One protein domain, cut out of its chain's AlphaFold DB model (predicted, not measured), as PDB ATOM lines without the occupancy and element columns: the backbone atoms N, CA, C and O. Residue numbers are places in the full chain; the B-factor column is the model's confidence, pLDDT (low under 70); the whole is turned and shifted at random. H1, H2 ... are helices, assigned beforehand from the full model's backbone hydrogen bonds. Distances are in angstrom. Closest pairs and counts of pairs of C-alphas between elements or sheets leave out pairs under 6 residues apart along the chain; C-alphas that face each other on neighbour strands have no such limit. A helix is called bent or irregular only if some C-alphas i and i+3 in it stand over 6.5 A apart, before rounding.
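AT A GLANCE: This is residues 225 to 371 of the 1198 residues of the protein "Hypothetical protein" of Symbiodinium sp. CCMP2592 (UniProt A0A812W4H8). The longest helix, H2, kinked near residue 248, packs between H1 and the short H4, which sits in the middle of a compact body built of three helical hairpins, H1 with H2, H4 with H5 and H6 with H7. H3 crosses H5, and long loops run round the outside. The printed part has 147 residues with seven named helices, H1 to H7, and no named strand; it is all helix, with 72 residues, under half, in named elements. The radius of gyration of the C-alphas is 14.6 A and the spans are 41 by 39 by 32 A.

IN THESE COORDINATES: H2, residues 239 to 254, is 21.4 A long and irregular: C-alphas 247 and 250 are 7.3 A apart. H1, residues 225 to 235, is 15.5 A long and begins at C-alpha 225 (286.560, 162.504, 305.265). H3, residues 279 to 290, is 16.4 A long. H4 is residues 306 to 312, H5 316 to 324, H6 348 to 355 and H7 358 to 366, ending at C-alpha 366 (255.265, 156.882, 289.047).

HOW THE PARTS SIT: H2 touches H1, closest C-alphas Tyr 233 and Tyr 242 at 5.4 A, opposite ways at a shallow tilt of 7 degrees. H2 touches H4 at C-alphas Asn 247 and Met 312, 5.7 A. H4 touches H6 at C-alphas Cys 308 and Asp 348, 4.8 A. H6 touches H7 at C-alphas Ala 352 and Leu 361, 5.5 A. H3 touches H5 about perpendicular, at 78 degrees, closest C-alphas Leu 284 and Val 318, 5.2 A. H1 and H3 are apart. Every O i to N i+4 pair is within hydrogen-bond range in H1, H3, H4, H5, H6 and H7; in H2, 10 of 12.

THE WHOLE: The farthest C-alphas, Val 277 and Val 338, are 41.5 A apart. The printed part has no cut. The links H2 to H3, H3 to H4 and H5 to H6 are long. Residues 336 to 342 have pLDDT under 70.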
ATOM      1  N   MET A 225     286.006 162.041 306.541       90.94
ATOM      2  CA  MET A 225     286.560 162.504 305.265       90.94
ATOM      3  C   MET A 225     285.556 163.356 304.480       90.94
ATOM      4  O   MET A 225     285.905 164.444 304.018       90.94
ATOM      5  N   VAL A 226     284.305 162.897 304.365       92.12
ATOM      6  CA  VAL A 226     283.234 163.642 303.685       92.12
ATOM      7  C   VAL A 226     282.960 164.956 304.415       92.12
ATOM      8  O   VAL A 226     282.893 166.001 303.768       92.12
ATOM      9  N   TRP A 227     282.883 164.932 305.749       91.50
ATOM     10  CA  TRP A 227     282.685 166.129 306.568       91.50
ATOM     11  C   TRP A 227     283.781 167.173 306.322       91.50
ATOM     12  O   TRP A 227     283.483 168.313 305.964       91.50
ATOM     13  N   SER A 228     285.052 166.763 306.412       89.88
ATOM     14  CA  SER A 228     286.206 167.646 306.181       89.88
ATOM     15  C   SER A 228     286.182 168.263 304.780       89.88
ATOM     16  O   SER A 228     286.499 169.439 304.598       89.88
ATOM     17  N   LYS A 229     285.771 167.486 303.770       90.94
ATOM     18  CA  LYS A 229     285.699 167.949 302.382       90.94
ATOM     19  C   LYS A 229     284.533 168.910 302.135       90.94
ATOM     20  O   LYS A 229     284.708 169.893 301.415       90.94
ATOM     21  N   LEU A 230     283.370 168.656 302.738       92.38
ATOM     22  CA  LEU A 230     282.221 169.566 302.700       92.38
ATOM     23  C   LEU A 230     282.569 170.915 303.332       92.38
ATOM     24  O   LEU A 230     282.309 171.955 302.726       92.38
ATOM     25  N   PHE A 231     283.219 170.891 304.496       90.38
ATOM     26  CA  PHE A 231     283.670 172.098 305.182       90.38
ATOM     27  C   PHE A 231     284.687 172.882 304.342       90.38
ATOM     28  O   PHE A 231     284.502 174.075 304.105       90.38
ATOM     29  N   TYR A 232     285.679 172.193 303.768       90.62
ATOM     30  CA  TYR A 232     286.637 172.790 302.834       90.62
ATOM     31  C   TYR A 232     285.950 173.514 301.663       90.62
ATOM     32  O   TYR A 232     286.353 174.622 301.295       90.62
ATOM     33  N   TYR A 233     284.906 172.923 301.068       91.56
ATOM     34  CA  TYR A 233     284.171 173.575 299.982       91.56
ATOM     35  C   TYR A 233     283.422 174.829 300.435       91.56
ATOM     36  O   TYR A 233     283.397 175.802 299.676       91.56
ATOM     37  N   LEU A 234     282.849 174.829 301.641       89.62
ATOM     38  CA  LEU A 234     282.196 176.008 302.212       89.62
ATOM     39  C   LEU A 234     283.203 177.136 302.474       89.62
ATOM     40  O   LEU A 234     282.976 178.252 302.007       89.62
ATOM     41  N   GLU A 235     284.334 176.844 303.126       88.75
ATOM     42  CA  GLU A 235     285.386 177.833 303.421       88.75
ATOM     43  C   GLU A 235     285.936 178.511 302.159       88.75
ATOM     44  O   GLU A 235     286.224 179.705 302.155       88.75
ATOM     45  N   HIS A 236     286.054 177.758 301.063       88.12
ATOM     46  CA  HIS A 236     286.622 178.248 299.804       88.12
ATOM     47  C   HIS A 236     285.563 178.767 298.816       88.12
ATOM     48  O   HIS A 236     285.883 179.007 297.650       88.12
ATOM     49  N   GLY A 237     284.297 178.898 299.233       88.12
ATOM     50  CA  GLY A 237     283.209 179.409 298.389       88.12
ATOM     51  C   GLY A 237     282.853 178.522 297.187       88.12
ATOM     52  O   GLY A 237     282.286 178.998 296.202       88.12
ATOM     53  N   GLN A 238     283.170 177.224 297.229       88.25
ATOM     54  CA  GLN A 238     282.882 176.259 296.159       88.25
ATOM     55  C   GLN A 238     281.472 175.664 296.307       88.25
ATOM     56  O   GLN A 238     281.285 174.454 296.446       88.25
ATOM     57  N   PHE A 239     280.450 176.523 296.259       89.00
ATOM     58  CA  PHE A 239     279.073 176.152 296.605       89.00
ATOM     59  C   PHE A 239     278.455 175.057 295.719       89.00
ATOM     60  O   PHE A 239     277.641 174.278 296.200       89.00
ATOM     61  N   HIS A 240     278.816 174.976 294.433       88.12
ATOM     62  CA  HIS A 240     278.335 173.896 293.557       88.12
ATOM     63  C   HIS A 240     278.883 172.529 293.994       88.12
ATOM     64  O   HIS A 240     278.121 171.582 294.162       88.12
ATOM     65  N   ASN A 241     280.192 172.448 294.251       87.38
ATOM     66  CA  ASN A 241     280.862 171.217 294.676       87.38
ATOM     67  C   ASN A 241     280.401 170.772 296.066       87.38
ATOM     68  O   ASN A 241     280.205 169.580 296.294       87.38
ATOM     69  N   TYR A 242     280.151 171.737 296.958       91.69
ATOM     70  CA  TYR A 242     279.493 171.498 298.240       91.69
ATOM     71  C   TYR A 242     278.117 170.845 298.056       91.69
ATOM     72  O   TYR A 242     277.898 169.753 298.574       91.69
ATOM     73  N   ARG A 243     277.212 171.457 297.271       91.06
ATOM     74  CA  ARG A 243     275.870 170.900 297.006       91.06
ATOM     75  C   ARG A 243     275.953 169.509 296.392       91.06
ATOM     76  O   ARG A 243     275.214 168.616 296.793       91.06
ATOM     77  N   PHE A 244     276.851 169.310 295.432       89.06
ATOM     78  CA  PHE A 244     277.035 168.012 294.795       89.06
ATOM     79  C   PHE A 244     277.444 166.940 295.812       89.06
ATOM     80  O   PHE A 244     276.769 165.921 295.916       89.06
ATOM     81  N   LEU A 245     278.502 167.174 296.599       89.88
ATOM     82  CA  LEU A 245     278.971 166.198 297.586       89.88
ATOM     83  C   LEU A 245     277.930 165.958 298.690       89.88
ATOM     84  O   LEU A 245     277.695 164.809 299.053       89.88
ATOM     85  N   LEU A 246     277.264 167.015 299.169       92.62
ATOM     86  CA  LEU A 246     276.238 166.930 300.214       92.62
ATOM     87  C   LEU A 246     275.086 166.021 299.784       92.62
ATOM     88  O   LEU A 246     274.600 165.214 300.568       92.62
ATOM     89  N   ASN A 247     274.653 166.124 298.530       91.94
ATOM     90  CA  ASN A 247     273.541 165.314 298.043       91.94
ATOM     91  C   ASN A 247     273.997 163.946 297.524       91.94
ATOM     92  O   ASN A 247     273.227 162.998 297.576       91.94
ATOM     93  N   ALA A 248     275.235 163.795 297.053       88.81
ATOM     94  CA  ALA A 248     275.728 162.525 296.520       88.81
ATOM     95  C   ALA A 248     276.351 161.596 297.580       88.81
ATOM     96  O   ALA A 248     276.574 160.424 297.281       88.81
ATOM     97  N   GLN A 249     276.625 162.079 298.802       90.25
ATOM     98  CA  GLN A 249     277.355 161.338 299.845       90.25
ATOM     99  C   GLN A 249     276.781 159.942 300.138       90.25
ATOM    100  O   GLN A 249     277.538 158.976 300.249       90.25
ATOM    101  N   ALA A 250     275.451 159.819 300.190       87.06
ATOM    102  CA  ALA A 250     274.780 158.555 300.469       87.06
ATOM    103  C   ALA A 250     275.051 157.526 299.363       87.06
ATOM    104  O   ALA A 250     275.448 156.394 299.632       87.06
ATOM    105  N   ALA A 251     274.907 157.947 298.106       83.62
ATOM    106  CA  ALA A 251     275.093 157.085 296.948       83.62
ATOM    107  C   ALA A 251     276.572 156.778 296.653       83.62
ATOM    108  O   ALA A 251     276.894 155.661 296.253       83.62
ATOM    109  N   GLN A 252     277.474 157.748 296.835       83.25
ATOM    110  CA  GLN A 252     278.889 157.607 296.469       83.25
ATOM    111  C   GLN A 252     279.729 156.934 297.556       83.25
ATOM    112  O   GLN A 252     280.604 156.130 297.241       83.25
ATOM    113  N   TYR A 253     279.473 157.250 298.827       88.25
ATOM    114  CA  TYR A 253     280.395 156.915 299.914       88.25
ATOM    115  C   TYR A 253     279.758 156.084 301.029       88.25
ATOM    116  O   TYR A 253     280.426 155.198 301.560       88.25
ATOM    117  N   PHE A 254     278.485 156.313 301.363       90.31
ATOM    118  CA  PHE A 254     277.829 155.633 302.494       90.31
ATOM    119  C   PHE A 254     276.995 154.409 302.118       90.31
ATOM    120  O   PHE A 254     276.455 153.741 302.996       90.31
ATOM    121  N   ARG A 255     276.901 154.059 300.833       88.19
ATOM    122  CA  ARG A 255     276.122 152.896 300.399       88.19
ATOM    123  C   ARG A 255     276.619 151.621 301.095       88.19
ATOM    124  O   ARG A 255     277.803 151.286 301.035       88.19
ATOM    125  N   SER A 256     275.691 150.903 301.726       87.56
ATOM    126  CA  SER A 256     275.951 149.700 302.532       87.56
ATOM    127  C   SER A 256     276.811 149.937 303.790       87.56
ATOM    128  O   SER A 256     277.364 148.979 304.336       87.56
ATOM    129  N   LEU A 257     276.934 151.181 304.259       88.56
ATOM    130  CA  LEU A 257     277.479 151.532 305.573       88.56
ATOM    131  C   LEU A 257     276.327 151.926 306.504       88.56
ATOM    132  O   LEU A 257     275.377 152.575 306.076       88.56
ATOM    133  N   ASP A 258     276.421 151.540 307.774       86.94
ATOM    134  CA  ASP A 258     275.453 151.915 308.811       86.94
ATOM    135  C   ASP A 258     275.779 153.322 309.341       86.94
ATOM    136  O   ASP A 258     276.364 153.495 310.411       86.94
ATOM    137  N   VAL A 259     275.557 154.325 308.490       88.12
ATOM    138  CA  VAL A 259     275.925 155.728 308.717       88.12
ATOM    139  C   VAL A 259     274.827 156.629 308.166       88.12
ATOM    140  O   VAL A 259     274.433 156.503 307.006       88.12
ATOM    141  N   GLU A 260     274.379 157.589 308.973       86.50
ATOM    142  CA  GLU A 260     273.454 158.620 308.507       86.50
ATOM    143  C   GLU A 260     274.173 159.669 307.634       86.50
ATOM    144  O   GLU A 260     275.284 160.100 307.970       86.50
ATOM    145  N   PRO A 261     273.564 160.114 306.515       87.31
ATOM    146  CA  PRO A 261     274.098 161.210 305.715       87.31
ATOM    147  C   PRO A 261     274.297 162.483 306.543       87.31
ATOM    148  O   PRO A 261     273.457 162.839 307.366       87.31
ATOM    149  N   ILE A 262     275.390 163.199 306.288       89.62
ATOM    150  CA  ILE A 262     275.702 164.446 306.987       89.62
ATOM    151  C   ILE A 262     274.675 165.509 306.600       89.62
ATOM    152  O   ILE A 262     274.485 165.794 305.416       89.62
ATOM    153  N   ASP A 263     274.069 166.130 307.607       84.00
ATOM    154  CA  ASP A 263     273.106 167.219 307.471       84.00
ATOM    155  C   ASP A 263     273.343 168.281 308.564       84.00
ATOM    156  O   ASP A 263     274.076 168.048 309.525       84.00
ATOM    157  N   GLY A 264     272.737 169.462 308.426       82.88
ATOM    158  CA  GLY A 264     272.796 170.512 309.450       82.88
ATOM    159  C   GLY A 264     274.106 171.308 309.493       82.88
ATOM    160  O   GLY A 264     274.382 171.964 310.492       82.88
ATOM    161  N   LEU A 265     274.914 171.266 308.428       85.12
ATOM    162  CA  LEU A 265     276.190 171.987 308.331       85.12
ATOM    163  C   LEU A 265     276.022 173.512 308.294       85.12
ATOM    164  O   LEU A 265     276.894 174.237 308.767       85.12
ATOM    165  N   VAL A 266     274.917 174.000 307.723       85.56
ATOM    166  CA  VAL A 266     274.613 175.434 307.654       85.56
ATOM    167  C   VAL A 266     273.802 175.832 308.897       85.56
ATOM    168  O   VAL A 266     272.674 175.346 309.046       85.56
ATOM    169  N   PRO A 267     274.336 176.692 309.790       84.69
ATOM    170  CA  PRO A 267     273.631 177.134 310.995       84.69
ATOM    171  C   PRO A 267     272.537 178.168 310.674       84.69
ATOM    172  O   PRO A 267     272.537 178.762 309.600       84.69
ATOM    173  N   GLY A 268     271.629 178.419 311.626       83.38
ATOM    174  CA  GLY A 268     270.627 179.496 311.521       83.38
ATOM    175  C   GLY A 268     269.329 179.137 310.788       83.38
ATOM    176  O   GLY A 268     268.631 180.031 310.315       83.38
ATOM    177  N   PHE A 269     268.987 177.848 310.691       86.12
ATOM    178  CA  PHE A 269     267.709 177.424 310.120       86.12
ATOM    179  C   PHE A 269     266.538 177.785 311.048       86.12
ATOM    180  O   PHE A 269     266.474 177.313 312.184       86.12
ATOM    181  N   HIS A 270     265.591 178.577 310.540       83.00
ATOM    182  CA  HIS A 270     264.344 178.938 311.214       83.00
ATOM    183  C   HIS A 270     263.169 178.749 310.248       83.00
ATOM    184  O   HIS A 270     263.265 179.132 309.084       83.00
ATOM    185  N   THR A 271     262.069 178.169 310.728       83.75
ATOM    186  CA  THR A 271     260.840 177.946 309.954       83.75
ATOM    187  C   THR A 271     259.612 178.120 310.845       83.75
ATOM    188  O   THR A 271     259.657 177.793 312.031       83.75
ATOM    189  N   GLU A 272     258.531 178.649 310.272       83.44
ATOM    190  CA  GLU A 272     257.207 178.739 310.906       83.44
ATOM    191  C   GLU A 272     256.390 177.444 310.725       83.44
ATOM    192  O   GLU A 272     255.348 177.269 311.355       83.44
ATOM    193  N   THR A 273     256.860 176.527 309.872       84.44
ATOM    194  CA  THR A 273     256.191 175.263 309.564       84.44
ATOM    195  C   THR A 273     256.422 174.255 310.689       84.44
ATOM    196  O   THR A 273     257.544 173.797 310.906       84.44
ATOM    197  N   ASP A 274     255.353 173.872 311.390       81.81
ATOM    198  CA  ASP A 274     255.416 172.845 312.431       81.81
ATOM    199  C   ASP A 274     255.609 171.448 311.796       81.81
ATOM    200  O   ASP A 274     254.746 171.004 311.025       81.81
ATOM    201  N   PRO A 275     256.702 170.719 312.108       84.50
ATOM    202  CA  PRO A 275     256.950 169.383 311.565       84.50
ATOM    203  C   PRO A 275     255.878 168.353 311.951       84.50
ATOM    204  O   PRO A 275     255.740 167.344 311.258       84.50
ATOM    205  N   SER A 276     255.106 168.587 313.020       83.69
ATOM    206  CA  SER A 276     253.973 167.734 313.403       83.69
ATOM    207  C   SER A 276     252.737 167.928 312.511       83.69
ATOM    208  O   SER A 276     251.895 167.032 312.439       83.69
ATOM    209  N   VAL A 277     252.649 169.063 311.800       85.88
ATOM    210  CA  VAL A 277     251.515 169.444 310.942       85.88
ATOM    211  C   VAL A 277     251.839 169.262 309.456       85.88
ATOM    212  O   VAL A 277     251.075 168.616 308.741       85.88
ATOM    213  N   ASP A 278     252.973 169.790 308.982       86.06
ATOM    214  CA  ASP A 278     253.454 169.622 307.601       86.06
ATOM    215  C   ASP A 278     254.929 169.202 307.584       86.06
ATOM    216  O   ASP A 278     255.847 169.972 307.289       86.06
ATOM    217  N   CYS A 279     255.153 167.919 307.874       87.00
ATOM    218  CA  CYS A 279     256.476 167.300 307.829       87.00
ATOM    219  C   CYS A 279     257.148 167.446 306.447       87.00
ATOM    220  O   CYS A 279     258.355 167.671 306.360       87.00
ATOM    221  N   LYS A 280     256.380 167.386 305.346       88.81
ATOM    222  CA  LYS A 280     256.922 167.527 303.982       88.81
ATOM    223  C   LYS A 280     257.421 168.948 303.714       88.81
ATOM    224  O   LYS A 280     258.503 169.112 303.150       88.81
ATOM    225  N   GLY A 281     256.641 169.958 304.097       88.38
ATOM    226  CA  GLY A 281     257.016 171.370 304.001       88.38
ATOM    227  C   GLY A 281     258.248 171.692 304.839       88.38
ATOM    228  O   GLY A 281     259.211 172.244 304.309       88.38
ATOM    229  N   PHE A 282     258.271 171.238 306.096       91.50
ATOM    230  CA  PHE A 282     259.418 171.399 306.991       91.50
ATOM    231  C   PHE A 282     260.708 170.810 306.393       91.50
ATOM    232  O   PHE A 282     261.743 171.477 306.332       91.50
ATOM    233  N   MET A 283     260.647 169.568 305.894       90.75
ATOM    234  CA  MET A 283     261.808 168.898 305.294       90.75
ATOM    235  C   MET A 283     262.281 169.590 304.009       90.75
ATOM    236  O   MET A 283     263.486 169.665 303.763       90.75
ATOM    237  N   LEU A 284     261.359 170.129 303.204       93.12
ATOM    238  CA  LEU A 284     261.694 170.903 302.011       93.12
ATOM    239  C   LEU A 284     262.410 172.216 302.363       93.12
ATOM    240  O   LEU A 284     263.427 172.534 301.751       93.12
ATOM    241  N   GLU A 285     261.919 172.967 303.348       91.81
ATOM    242  CA  GLU A 285     262.552 174.223 303.772       91.81
ATOM    243  C   GLU A 285     263.942 173.986 304.367       91.81
ATOM    244  O   GLU A 285     264.893 174.688 304.011       91.81
ATOM    245  N   ARG A 286     264.094 172.936 305.186       91.75
ATOM    246  CA  ARG A 286     265.399 172.514 305.711       91.75
ATOM    247  C   ARG A 286     266.359 172.140 304.583       91.75
ATOM    248  O   ARG A 286     267.506 172.582 304.587       91.75
ATOM    249  N   PHE A 287     265.889 171.389 303.586       93.69
ATOM    250  CA  PHE A 287     266.684 171.024 302.413       93.69
ATOM    251  C   PHE A 287     267.156 172.250 301.621       93.69
ATOM    252  O   PHE A 287     268.335 172.337 301.267       93.69
ATOM    253  N   LEU A 288     266.260 173.206 301.352       93.44
ATOM    254  CA  LEU A 288     266.605 174.441 300.642       93.44
ATOM    255  C   LEU A 288     267.636 175.254 301.431       93.44
ATOM    256  O   LEU A 288     268.628 175.683 300.846       93.44
ATOM    257  N   HIS A 289     267.462 175.381 302.749       92.50
ATOM    258  CA  HIS A 289     268.403 176.082 303.623       92.50
ATOM    259  C   HIS A 289     269.803 175.454 303.602       92.50
ATOM    260  O   HIS A 289     270.788 176.149 303.361       92.50
ATOM    261  N   GLN A 290     269.902 174.134 303.785       91.75
ATOM    262  CA  GLN A 290     271.190 173.425 303.804       91.75
ATOM    263  C   GLN A 290     271.911 173.465 302.451       91.75
ATOM    264  O   GLN A 290     273.140 173.484 302.399       91.75
ATOM    265  N   ASN A 291     271.153 173.547 301.354       92.44
ATOM    266  CA  ASN A 291     271.680 173.764 300.008       92.44
ATOM    267  C   ASN A 291     271.849 175.255 299.649       92.44
ATOM    268  O   ASN A 291     272.305 175.570 298.549       92.44
ATOM    269  N   GLY A 292     271.490 176.191 300.529       90.56
ATOM    270  CA  GLY A 292     271.567 177.630 300.275       90.56
ATOM    271  C   GLY A 292     270.709 178.108 299.096       90.56
ATOM    272  O   GLY A 292     271.146 178.991 298.360       90.56
ATOM    273  N   PHE A 293     269.544 177.493 298.873       92.31
ATOM    274  CA  PHE A 293     268.529 177.953 297.924       92.31
ATOM    275  C   PHE A 293     267.480 178.807 298.641       92.31
ATOM    276  O   PHE A 293     267.037 178.483 299.739       92.31
ATOM    277  N   ARG A 294     267.042 179.883 297.990       87.12
ATOM    278  CA  ARG A 294     265.974 180.778 298.461       87.12
ATOM    279  C   ARG A 294     264.597 180.366 297.947       87.12
ATOM    280  O   ARG A 294     263.587 180.806 298.482       87.12
ATOM    281  N   SER A 295     264.545 179.579 296.873       89.31
ATOM    282  CA  SER A 295     263.300 179.171 296.216       89.31
ATOM    283  C   SER A 295     263.436 177.816 295.523       89.31
ATOM    284  O   SER A 295     264.513 177.446 295.059       89.31
ATOM    285  N   ILE A 296     262.312 177.108 295.378       89.94
ATOM    286  CA  ILE A 296     262.205 175.828 294.656       89.94
ATOM    287  C   ILE A 296     262.474 175.941 293.143       89.94
ATOM    288  O   ILE A 296     262.712 174.926 292.491       89.94
ATOM    289  N   PHE A 297     262.450 177.156 292.580       87.75
ATOM    290  CA  PHE A 297     262.710 177.420 291.155       87.75
ATOM    291  C   PHE A 297     264.108 177.989 290.879       87.75
ATOM    292  O   PHE A 297     264.453 178.247 289.723       87.75
ATOM    293  N   GLU A 298     264.899 178.227 291.926       88.31
ATOM    294  CA  GLU A 298     266.247 178.765 291.786       88.31
ATOM    295  C   GLU A 298     267.160 177.765 291.067       88.31
ATOM    296  O   GLU A 298     266.943 176.557 291.090       88.31
ATOM    297  N   ARG A 299     268.193 178.269 290.396       88.31
ATOM    298  CA  ARG A 299     269.255 177.447 289.819       88.31
ATOM    299  C   ARG A 299     270.585 177.920 290.369       88.31
ATOM    300  O   ARG A 299     270.800 179.122 290.499       88.31
ATOM    301  N   ASP A 300     271.475 176.984 290.666       87.00
ATOM    302  CA  ASP A 300     272.815 177.328 291.133       87.00
ATOM    303  C   ASP A 300     273.698 177.926 290.009       87.00
ATOM    304  O   ASP A 300     273.270 178.110 288.866       87.00
ATOM    305  N   SER A 301     274.970 178.211 290.305       82.44
ATOM    306  CA  SER A 301     275.929 178.757 289.328       82.44
ATOM    307  C   SER A 301     276.200 177.830 288.128       82.44
ATOM    308  O   SER A 301     276.544 178.305 287.032       82.44
ATOM    309  N   ALA A 302     276.008 176.519 288.301       76.88
ATOM    310  CA  ALA A 302     276.067 175.510 287.248       76.88
ATOM    311  C   ALA A 302     274.713 175.313 286.533       76.88
ATOM    312  O   ALA A 302     274.620 174.571 285.554       76.88
ATOM    313  N   GLY A 303     273.667 176.005 286.982       84.25
ATOM    314  CA  GLY A 303     272.326 175.955 286.428       84.25
ATOM    315  C   GLY A 303     271.506 174.733 286.852       84.25
ATOM    316  O   GLY A 303     270.554 174.372 286.152       84.25
ATOM    317  N   TRP A 304     271.871 174.093 287.966       89.19
ATOM    318  CA  TRP A 304     271.186 172.940 288.540       89.19
ATOM    319  C   TRP A 304     270.032 173.385 289.451       89.19
ATOM    320  O   TRP A 304     270.249 174.221 290.332       89.19
ATOM    321  N   PRO A 305     268.816 172.852 289.250       91.06
ATOM    322  CA  PRO A 305     267.665 173.149 290.095       91.06
ATOM    323  C   PRO A 305     267.610 172.252 291.351       91.06
ATOM    324  O   PRO A 305     268.147 171.138 291.326       91.06
ATOM    325  N   PRO A 306     266.903 172.669 292.422       93.00
ATOM    326  CA  PRO A 306     266.734 171.900 293.658       93.00
ATOM    327  C   PRO A 306     266.262 170.457 293.450       93.00
ATOM    328  O   PRO A 306     266.760 169.552 294.114       93.00
ATOM    329  N   ILE A 307     265.359 170.219 292.492       92.50
ATOM    330  CA  ILE A 307     264.828 168.878 292.201       92.50
ATOM    331  C   ILE A 307     265.911 167.885 291.751       92.50
ATOM    332  O   ILE A 307     265.868 166.717 292.134       92.50
ATOM    333  N   CYS A 308     266.943 168.341 291.032       90.88
ATOM    334  CA  CYS A 308     268.070 167.491 290.644       90.88
ATOM    335  C   CYS A 308     268.909 167.063 291.859       90.88
ATOM    336  O   CYS A 308     269.371 165.924 291.915       90.88
ATOM    337  N   PHE A 309     269.080 167.947 292.847       91.44
ATOM    338  CA  PHE A 309     269.767 167.632 294.104       91.44
ATOM    339  C   PHE A 309     268.915 166.730 295.020       91.44
ATOM    340  O   PHE A 309     269.446 165.841 295.685       91.44
ATOM    341  N   ALA A 310     267.587 166.881 295.003       92.88
ATOM    342  CA  ALA A 310     266.669 165.984 295.712       92.88
ATOM    343  C   ALA A 310     266.687 164.557 295.125       92.88
ATOM    344  O   ALA A 310     266.790 163.580 295.866       92.88
ATOM    345  N   ALA A 311     266.679 164.425 293.792       92.06
ATOM    346  CA  ALA A 311     266.831 163.133 293.114       92.06
ATOM    347  C   ALA A 311     268.206 162.487 293.387       92.06
ATOM    348  O   ALA A 311     268.312 161.271 293.541       92.06
ATOM    349  N   MET A 312     269.260 163.304 293.493       90.38
ATOM    350  CA  MET A 312     270.621 162.874 293.833       90.38
ATOM    351  C   MET A 312     270.749 162.338 295.263       90.38
ATOM    352  O   MET A 312     271.421 161.330 295.465       90.38
ATOM    353  N   SER A 313     270.089 162.978 296.231       89.81
ATOM    354  CA  SER A 313     270.096 162.569 297.645       89.81
ATOM    355  C   SER A 313     269.184 161.390 297.960       89.81
ATOM    356  O   SER A 313     269.160 160.934 299.101       89.81
ATOM    357  N   ASN A 314     268.443 160.887 296.966       90.56
ATOM    358  CA  ASN A 314     267.431 159.848 297.141       90.56
ATOM    359  C   ASN A 314     266.362 160.220 298.194       90.56
ATOM    360  O   ASN A 314     265.739 159.356 298.807       90.56
ATOM    361  N   ASN A 315     266.144 161.521 298.425       89.75
ATOM    362  CA  ASN A 315     265.208 162.007 299.430       89.75
ATOM    363  C   ASN A 315     263.797 162.102 298.836       89.75
ATOM    364  O   ASN A 315     263.367 163.149 298.346       89.75
ATOM    365  N   VAL A 316     263.073 160.984 298.894       92.12
ATOM    366  CA  VAL A 316     261.709 160.841 298.359       92.12
ATOM    367  C   VAL A 316     260.740 161.849 298.982       92.12
ATOM    368  O   VAL A 316     259.856 162.344 298.292       92.12
ATOM    369  N   VAL A 317     260.913 162.199 300.263       92.50
ATOM    370  CA  VAL A 317     260.030 163.142 300.971       92.50
ATOM    371  C   VAL A 317     260.151 164.543 300.378       92.50
ATOM    372  O   VAL A 317     259.140 165.154 300.032       92.50
ATOM    373  N   VAL A 318     261.382 165.032 300.202       93.25
ATOM    374  CA  VAL A 318     261.650 166.335 299.572       93.25
ATOM    375  C   VAL A 318     261.249 166.313 298.098       93.25
ATOM    376  O   VAL A 318     260.630 167.262 297.615       93.25
ATOM    377  N   LEU A 319     261.546 165.222 297.387       93.19
ATOM    378  CA  LEU A 319     261.184 165.064 295.980       93.19
ATOM    379  C   LEU A 319     259.658 165.107 295.791       93.19
ATOM    380  O   LEU A 319     259.165 165.861 294.956       93.19
ATOM    381  N   GLN A 320     258.902 164.402 296.635       92.62
ATOM    382  CA  GLN A 320     257.442 164.461 296.652       92.62
ATOM    383  C   GLN A 320     256.934 165.863 297.012       92.62
ATOM    384  O   GLN A 320     256.018 166.354 296.364       92.62
ATOM    385  N   ALA A 321     257.536 166.538 297.996       93.19
ATOM    386  CA  ALA A 321     257.144 167.894 298.391       93.19
ATOM    387  C   ALA A 321     257.343 168.932 297.268       93.19
ATOM    388  O   ALA A 321     256.568 169.892 297.174       93.19
ATOM    389  N   LEU A 322     258.363 168.746 296.419       93.19
ATOM    390  CA  LEU A 322     258.598 169.541 295.208       93.19
ATOM    391  C   LEU A 322     257.547 169.243 294.128       93.19
ATOM    392  O   LEU A 322     257.002 170.171 293.527       93.19
ATOM    393  N   LEU A 323     257.220 167.966 293.910       90.75
ATOM    394  CA  LEU A 323     256.195 167.547 292.946       90.75
ATOM    395  C   LEU A 323     254.786 168.011 293.356       90.75
ATOM    396  O   LEU A 323     254.046 168.524 292.517       90.75
ATOM    397  N   ASP A 324     254.446 167.933 294.648       91.56
ATOM    398  CA  ASP A 324     253.181 168.430 295.218       91.56
ATOM    399  C   ASP A 324     253.009 169.947 294.955       91.56
ATOM    400  O   ASP A 324     251.897 170.439 294.751       91.56
ATOM    401  N   ARG A 325     254.124 170.691 294.862       92.25
ATOM    402  CA  ARG A 325     254.185 172.126 294.513       92.25
ATOM    403  C   ARG A 325     254.247 172.402 293.002       92.25
ATOM    404  O   ARG A 325     254.500 173.535 292.599       92.25
ATOM    405  N   LYS A 326     253.975 171.395 292.163       89.06
ATOM    406  CA  LYS A 326     253.936 171.478 290.690       89.06
ATOM    407  C   LYS A 326     255.264 171.896 290.041       89.06
ATOM    408  O   LYS A 326     255.260 172.534 288.987       89.06
ATOM    409  N   VAL A 327     256.401 171.542 290.644       90.31
ATOM    410  CA  VAL A 327     257.705 171.656 289.972       90.31
ATOM    411  C   VAL A 327     257.731 170.710 288.767       90.31
ATOM    412  O   VAL A 327     257.288 169.569 288.865       90.31
ATOM    413  N   ASP A 328     258.236 171.185 287.626       88.06
ATOM    414  CA  ASP A 328     258.385 170.357 286.424       88.06
ATOM    415  C   ASP A 328     259.306 169.149 286.691       88.06
ATOM    416  O   ASP A 328     260.452 169.309 287.110       88.06
ATOM    417  N   ILE A 329     258.785 167.949 286.425       86.75
ATOM    418  CA  ILE A 329     259.448 166.651 286.616       86.75
ATOM    419  C   ILE A 329     260.476 166.319 285.527       86.75
ATOM    420  O   ILE A 329     261.168 165.319 285.603       86.75
ATOM    421  N   ASN A 330     260.568 167.114 284.461       87.62
ATOM    422  CA  ASN A 330     261.546 166.889 283.393       87.62
ATOM    423  C   ASN A 330     262.656 167.937 283.400       87.62
ATOM    424  O   ASN A 330     263.303 168.179 282.373       87.62
ATOM    425  N   GLN A 331     262.883 168.577 284.548       84.31
ATOM    426  CA  GLN A 331     263.962 169.536 284.669       84.31
ATOM    427  C   GLN A 331     265.320 168.877 284.463       84.31
ATOM    428  O   GLN A 331     265.603 167.766 284.908       84.31
ATOM    429  N   ALA A 332     266.179 169.619 283.775       85.69
ATOM    430  CA  ALA A 332     267.506 169.170 283.431       85.69
ATOM    431  C   ALA A 332     268.567 170.188 283.845       85.69
ATOM    432  O   ALA A 332     268.306 171.397 283.982       85.69
ATOM    433  N   THR A 333     269.787 169.685 284.006       85.44
ATOM    434  CA  THR A 333     270.988 170.501 284.188       85.44
ATOM    435  C   THR A 333     271.226 171.352 282.937       85.44
ATOM    436  O   THR A 333     270.965 170.914 281.818       85.44
ATOM    437  N   THR A 334     271.703 172.592 283.067       80.88
ATOM    438  CA  THR A 334     271.953 173.439 281.879       80.88
ATOM    439  C   THR A 334     273.414 173.437 281.448       80.88
ATOM    440  O   THR A 334     273.688 173.496 280.248       80.88
ATOM    441  N   LYS A 335     274.354 173.324 282.394       78.00
ATOM    442  CA  LYS A 335     275.794 173.229 282.125       78.00
ATOM    443  C   LYS A 335     276.323 171.829 282.459       78.00
ATOM    444  O   LYS A 335     275.792 171.183 283.365       78.00
ATOM    445  N   PRO A 336     277.367 171.356 281.756       68.31
ATOM    446  CA  PRO A 336     278.031 170.110 282.111       68.31
ATOM    447  C   PRO A 336     278.823 170.288 283.412       68.31
ATOM    448  O   PRO A 336     279.513 171.295 283.587       68.31
ATOM    449  N   ALA A 337     278.765 169.301 284.307       65.44
ATOM    450  CA  ALA A 337     279.590 169.288 285.512       65.44
ATOM    451  C   ALA A 337     280.929 168.609 285.183       65.44
ATOM    452  O   ALA A 337     281.104 167.403 285.357       65.44
ATOM    453  N   VAL A 338     281.858 169.397 284.631       54.69
ATOM    454  CA  VAL A 338     283.144 168.927 284.078       54.69
ATOM    455  C   VAL A 338     284.003 168.208 285.125       54.69
ATOM    456  O   VAL A 338     284.713 167.264 284.785       54.69
ATOM    457  N   GLU A 339     283.906 168.611 286.393       51.16
ATOM    458  CA  GLU A 339     284.682 168.039 287.504       51.16
ATOM    459  C   GLU A 339     284.304 166.582 287.812       51.16
ATOM    460  O   GLU A 339     285.170 165.784 288.162       51.16
ATOM    461  N   VAL A 340     283.036 166.219 287.595       52.88
ATOM    462  CA  VAL A 340     282.470 164.884 287.865       52.88
ATOM    463  C   VAL A 340     282.070 164.135 286.588       52.88
ATOM    464  O   VAL A 340     281.579 163.014 286.647       52.88
ATOM    465  N   GLY A 341     282.308 164.725 285.412       59.72
ATOM    466  CA  GLY A 341     282.087 164.087 284.112       59.72
ATOM    467  C   GLY A 341     280.620 163.968 283.679       59.72
ATOM    468  O   GLY A 341     280.311 163.106 282.860       59.72
ATOM    469  N   LEU A 342     279.715 164.810 284.196       69.44
ATOM    470  CA  LEU A 342     278.286 164.744 283.859       69.44
ATOM    471  C   LEU A 342     277.915 165.626 282.657       69.44
ATOM    472  O   LEU A 342     278.359 166.780 282.588       69.44
ATOM    473  N   PRO A 343     277.062 165.137 281.734       72.12
ATOM    474  CA  PRO A 343     276.578 165.936 280.616       72.12
ATOM    475  C   PRO A 343     275.694 167.106 281.052       72.12
ATOM    476  O   PRO A 343     275.030 167.079 282.089       72.12
ATOM    477  N   ALA A 344     275.635 168.127 280.193       80.00
ATOM    478  CA  ALA A 344     274.539 169.090 280.221       80.00
ATOM    479  C   ALA A 344     273.219 168.392 279.860       80.00
ATOM    480  O   ALA A 344     273.227 167.329 279.246       80.00
ATOM    481  N   LYS A 345     272.080 169.011 280.173       85.12
ATOM    482  CA  LYS A 345     270.732 168.475 279.921       85.12
ATOM    483  C   LYS A 345     270.470 167.108 280.560       85.12
ATOM    484  O   LYS A 345     269.572 166.394 280.126       85.12
ATOM    485  N   LEU A 346     271.223 166.748 281.595       86.31
ATOM    486  CA  LEU A 346     270.961 165.538 282.360       86.31
ATOM    487  C   LEU A 346     269.685 165.751 283.183       86.31
ATOM    488  O   LEU A 346     269.594 166.731 283.921       86.31
ATOM    489  N   THR A 347     268.699 164.871 283.022       89.44
ATOM    490  CA  THR A 347     267.437 164.937 283.771       89.44
ATOM    491  C   THR A 347     267.617 164.429 285.199       89.44
ATOM    492  O   THR A 347     268.510 163.627 285.476       89.44
ATOM    493  N   ASP A 348     266.742 164.859 286.100       89.88
ATOM    494  CA  ASP A 348     266.549 164.276 287.433       89.88
ATOM    495  C   ASP A 348     266.396 162.740 287.401       89.88
ATOM    496  O   ASP A 348     267.075 162.041 288.156       89.88
ATOM    497  N   LEU A 349     265.625 162.203 286.446       92.62
ATOM    498  CA  LEU A 349     265.529 160.757 286.193       92.62
ATOM    499  C   LEU A 349     266.890 160.140 285.823       92.62
ATOM    500  O   LEU A 349     267.250 159.061 286.298       92.62
ATOM    501  N   GLY A 350     267.665 160.827 284.979       89.81
ATOM    502  CA  GLY A 350     269.002 160.399 284.575       89.81
ATOM    503  C   GLY A 350     269.998 160.377 285.738       89.81
ATOM    504  O   GLY A 350     270.809 159.452 285.809       89.81
ATOM    505  N   ILE A 351     269.904 161.349 286.657       89.06
ATOM    506  CA  ILE A 351     270.706 161.433 287.889       89.06
ATOM    507  C   ILE A 351     270.388 160.259 288.820       89.06
ATOM    508  O   ILE A 351     271.316 159.598 289.289       89.06
ATOM    509  N   ALA A 352     269.103 159.955 289.036       91.62
ATOM    510  CA  ALA A 352     268.689 158.827 289.871       91.62
ATOM    511  C   ALA A 352     269.234 157.487 289.336       91.62
ATOM    512  O   ALA A 352     269.776 156.685 290.098       91.62
ATOM    513  N   CYS A 353     269.183 157.286 288.012       91.12
ATOM    514  CA  CYS A 353     269.727 156.091 287.356       91.12
ATOM    515  C   CYS A 353     271.253 155.979 287.481       91.12
ATOM    516  O   CYS A 353     271.785 154.891 287.689       91.12
ATOM    517  N   LEU A 354     271.974 157.096 287.350       87.50
ATOM    518  CA  LEU A 354     273.433 157.100 287.441       87.50
ATOM    519  C   LEU A 354     273.924 156.705 288.842       87.50
ATOM    520  O   LEU A 354     274.925 156.003 288.969       87.50
ATOM    521  N   LEU A 355     273.234 157.178 289.881       86.56
ATOM    522  CA  LEU A 355     273.631 157.000 291.279       86.56
ATOM    523  C   LEU A 355     273.023 155.756 291.944       86.56
ATOM    524  O   LEU A 355     273.331 155.490 293.106       86.56
ATOM    525  N   ARG A 356     272.237 154.963 291.200       90.44
ATOM    526  CA  ARG A 356     271.516 153.772 291.691       90.44
ATOM    527  C   ARG A 356     270.522 154.102 292.815       90.44
ATOM    528  O   ARG A 356     270.391 153.344 293.771       90.44
ATOM    529  N   ASN A 357     269.842 155.238 292.693       90.69
ATOM    530  CA  ASN A 357     268.833 155.694 293.647       90.69
ATOM    531  C   ASN A 357     267.472 155.095 293.270       90.69
ATOM    532  O   ASN A 357     266.730 155.678 292.475       90.69
ATOM    533  N   ASP A 358     267.188 153.901 293.787       90.94
ATOM    534  CA  ASP A 358     266.001 153.113 293.434       90.94
ATOM    535  C   ASP A 358     264.695 153.838 293.783       90.94
ATOM    536  O   ASP A 358     263.785 153.904 292.959       90.94
ATOM    537  N   GLU A 359     264.610 154.419 294.977       93.06
ATOM    538  CA  GLU A 359     263.385 155.024 295.491       93.06
ATOM    539  C   GLU A 359     263.039 156.325 294.754       93.06
ATOM    540  O   GLU A 359     261.890 156.537 294.356       93.06
ATOM    541  N   ALA A 360     264.032 157.184 294.500       93.38
ATOM    542  CA  ALA A 360     263.848 158.364 293.658       93.38
ATOM    543  C   ALA A 360     263.478 157.977 292.217       93.38
ATOM    544  O   ALA A 360     262.601 158.608 291.624       93.38
ATOM    545  N   LEU A 361     264.103 156.934 291.657       94.62
ATOM    546  CA  LEU A 361     263.773 156.431 290.325       94.62
ATOM    547  C   LEU A 361     262.312 155.968 290.244       94.62
ATOM    548  O   LEU A 361     261.600 156.354 289.314       94.62
ATOM    549  N   GLU A 362     261.852 155.170 291.206       94.31
ATOM    550  CA  GLU A 362     260.467 154.695 291.251       94.31
ATOM    551  C   GLU A 362     259.477 155.851 291.368       94.31
ATOM    552  O   GLU A 362     258.520 155.905 290.592       94.31
ATOM    553  N   LEU A 363     259.740 156.822 292.251       94.25
ATOM    554  CA  LEU A 363     258.868 157.984 292.398       94.25
ATOM    555  C   LEU A 363     258.763 158.792 291.097       94.25
ATOM    556  O   LEU A 363     257.659 159.139 290.671       94.25
ATOM    557  N   LEU A 364     259.894 159.061 290.440       93.88
ATOM    558  CA  LEU A 364     259.923 159.817 289.185       93.88
ATOM    559  C   LEU A 364     259.181 159.082 288.059       93.88
ATOM    560  O   LEU A 364     258.447 159.704 287.287       93.88
ATOM    561  N   LEU A 365     259.306 157.754 287.982       93.19
ATOM    562  CA  LEU A 365     258.554 156.942 287.021       93.19
ATOM    563  C   LEU A 365     257.051 156.923 287.335       93.19
ATOM    564  O   LEU A 365     256.240 157.086 286.418       93.19
ATOM    565  N   CYS A 366     256.662 156.793 288.607       92.25
ATOM    566  CA  CYS A 366     255.265 156.882 289.047       92.25
ATOM    567  C   CYS A 366     254.642 158.240 288.702       92.25
ATOM    568  O   CYS A 366     253.497 158.304 288.250       92.25
ATOM    569  N   ALA A 367     255.416 159.316 288.836       91.31
ATOM    570  CA  ALA A 367     255.013 160.665 288.461       91.31
ATOM    571  C   ALA A 367     255.149 160.960 286.946       91.31
ATOM    572  O   ALA A 367     254.927 162.088 286.509       91.31
ATOM    573  N   ARG A 368     255.403 159.927 286.124       90.56
ATOM    574  CA  ARG A 368     255.436 159.953 284.648       90.56
ATOM    575  C   ARG A 368     256.566 160.792 284.035       90.56
ATOM    576  O   ARG A 368     256.375 161.391 282.975       90.56
ATOM    577  N   ALA A 369     257.751 160.792 284.647       92.12
ATOM    578  CA  ALA A 369     258.957 161.363 284.043       92.12
ATOM    579  C   ALA A 369     259.246 160.758 282.651       92.12
ATOM    580  O   ALA A 369     259.068 159.558 282.414       92.12
ATOM    581  N   HIS A 370     259.715 161.575 281.704       90.81
ATOM    582  CA  HIS A 370     259.970 161.123 280.337       90.81
ATOM    583  C   HIS A 370     261.281 160.325 280.227       90.81
ATOM    584  O   HIS A 370     262.378 160.878 280.158       90.81
ATOM    585  N   VAL A 371     261.155 159.001 280.096       91.69
ATOM    586  CA  VAL A 371     262.282 158.046 280.027       91.69
ATOM    587  C   VAL A 371     263.217 158.215 278.822       91.69
ATOM    588  O   VAL A 371     264.363 157.770 278.854       91.69
TER     589      VAL A 371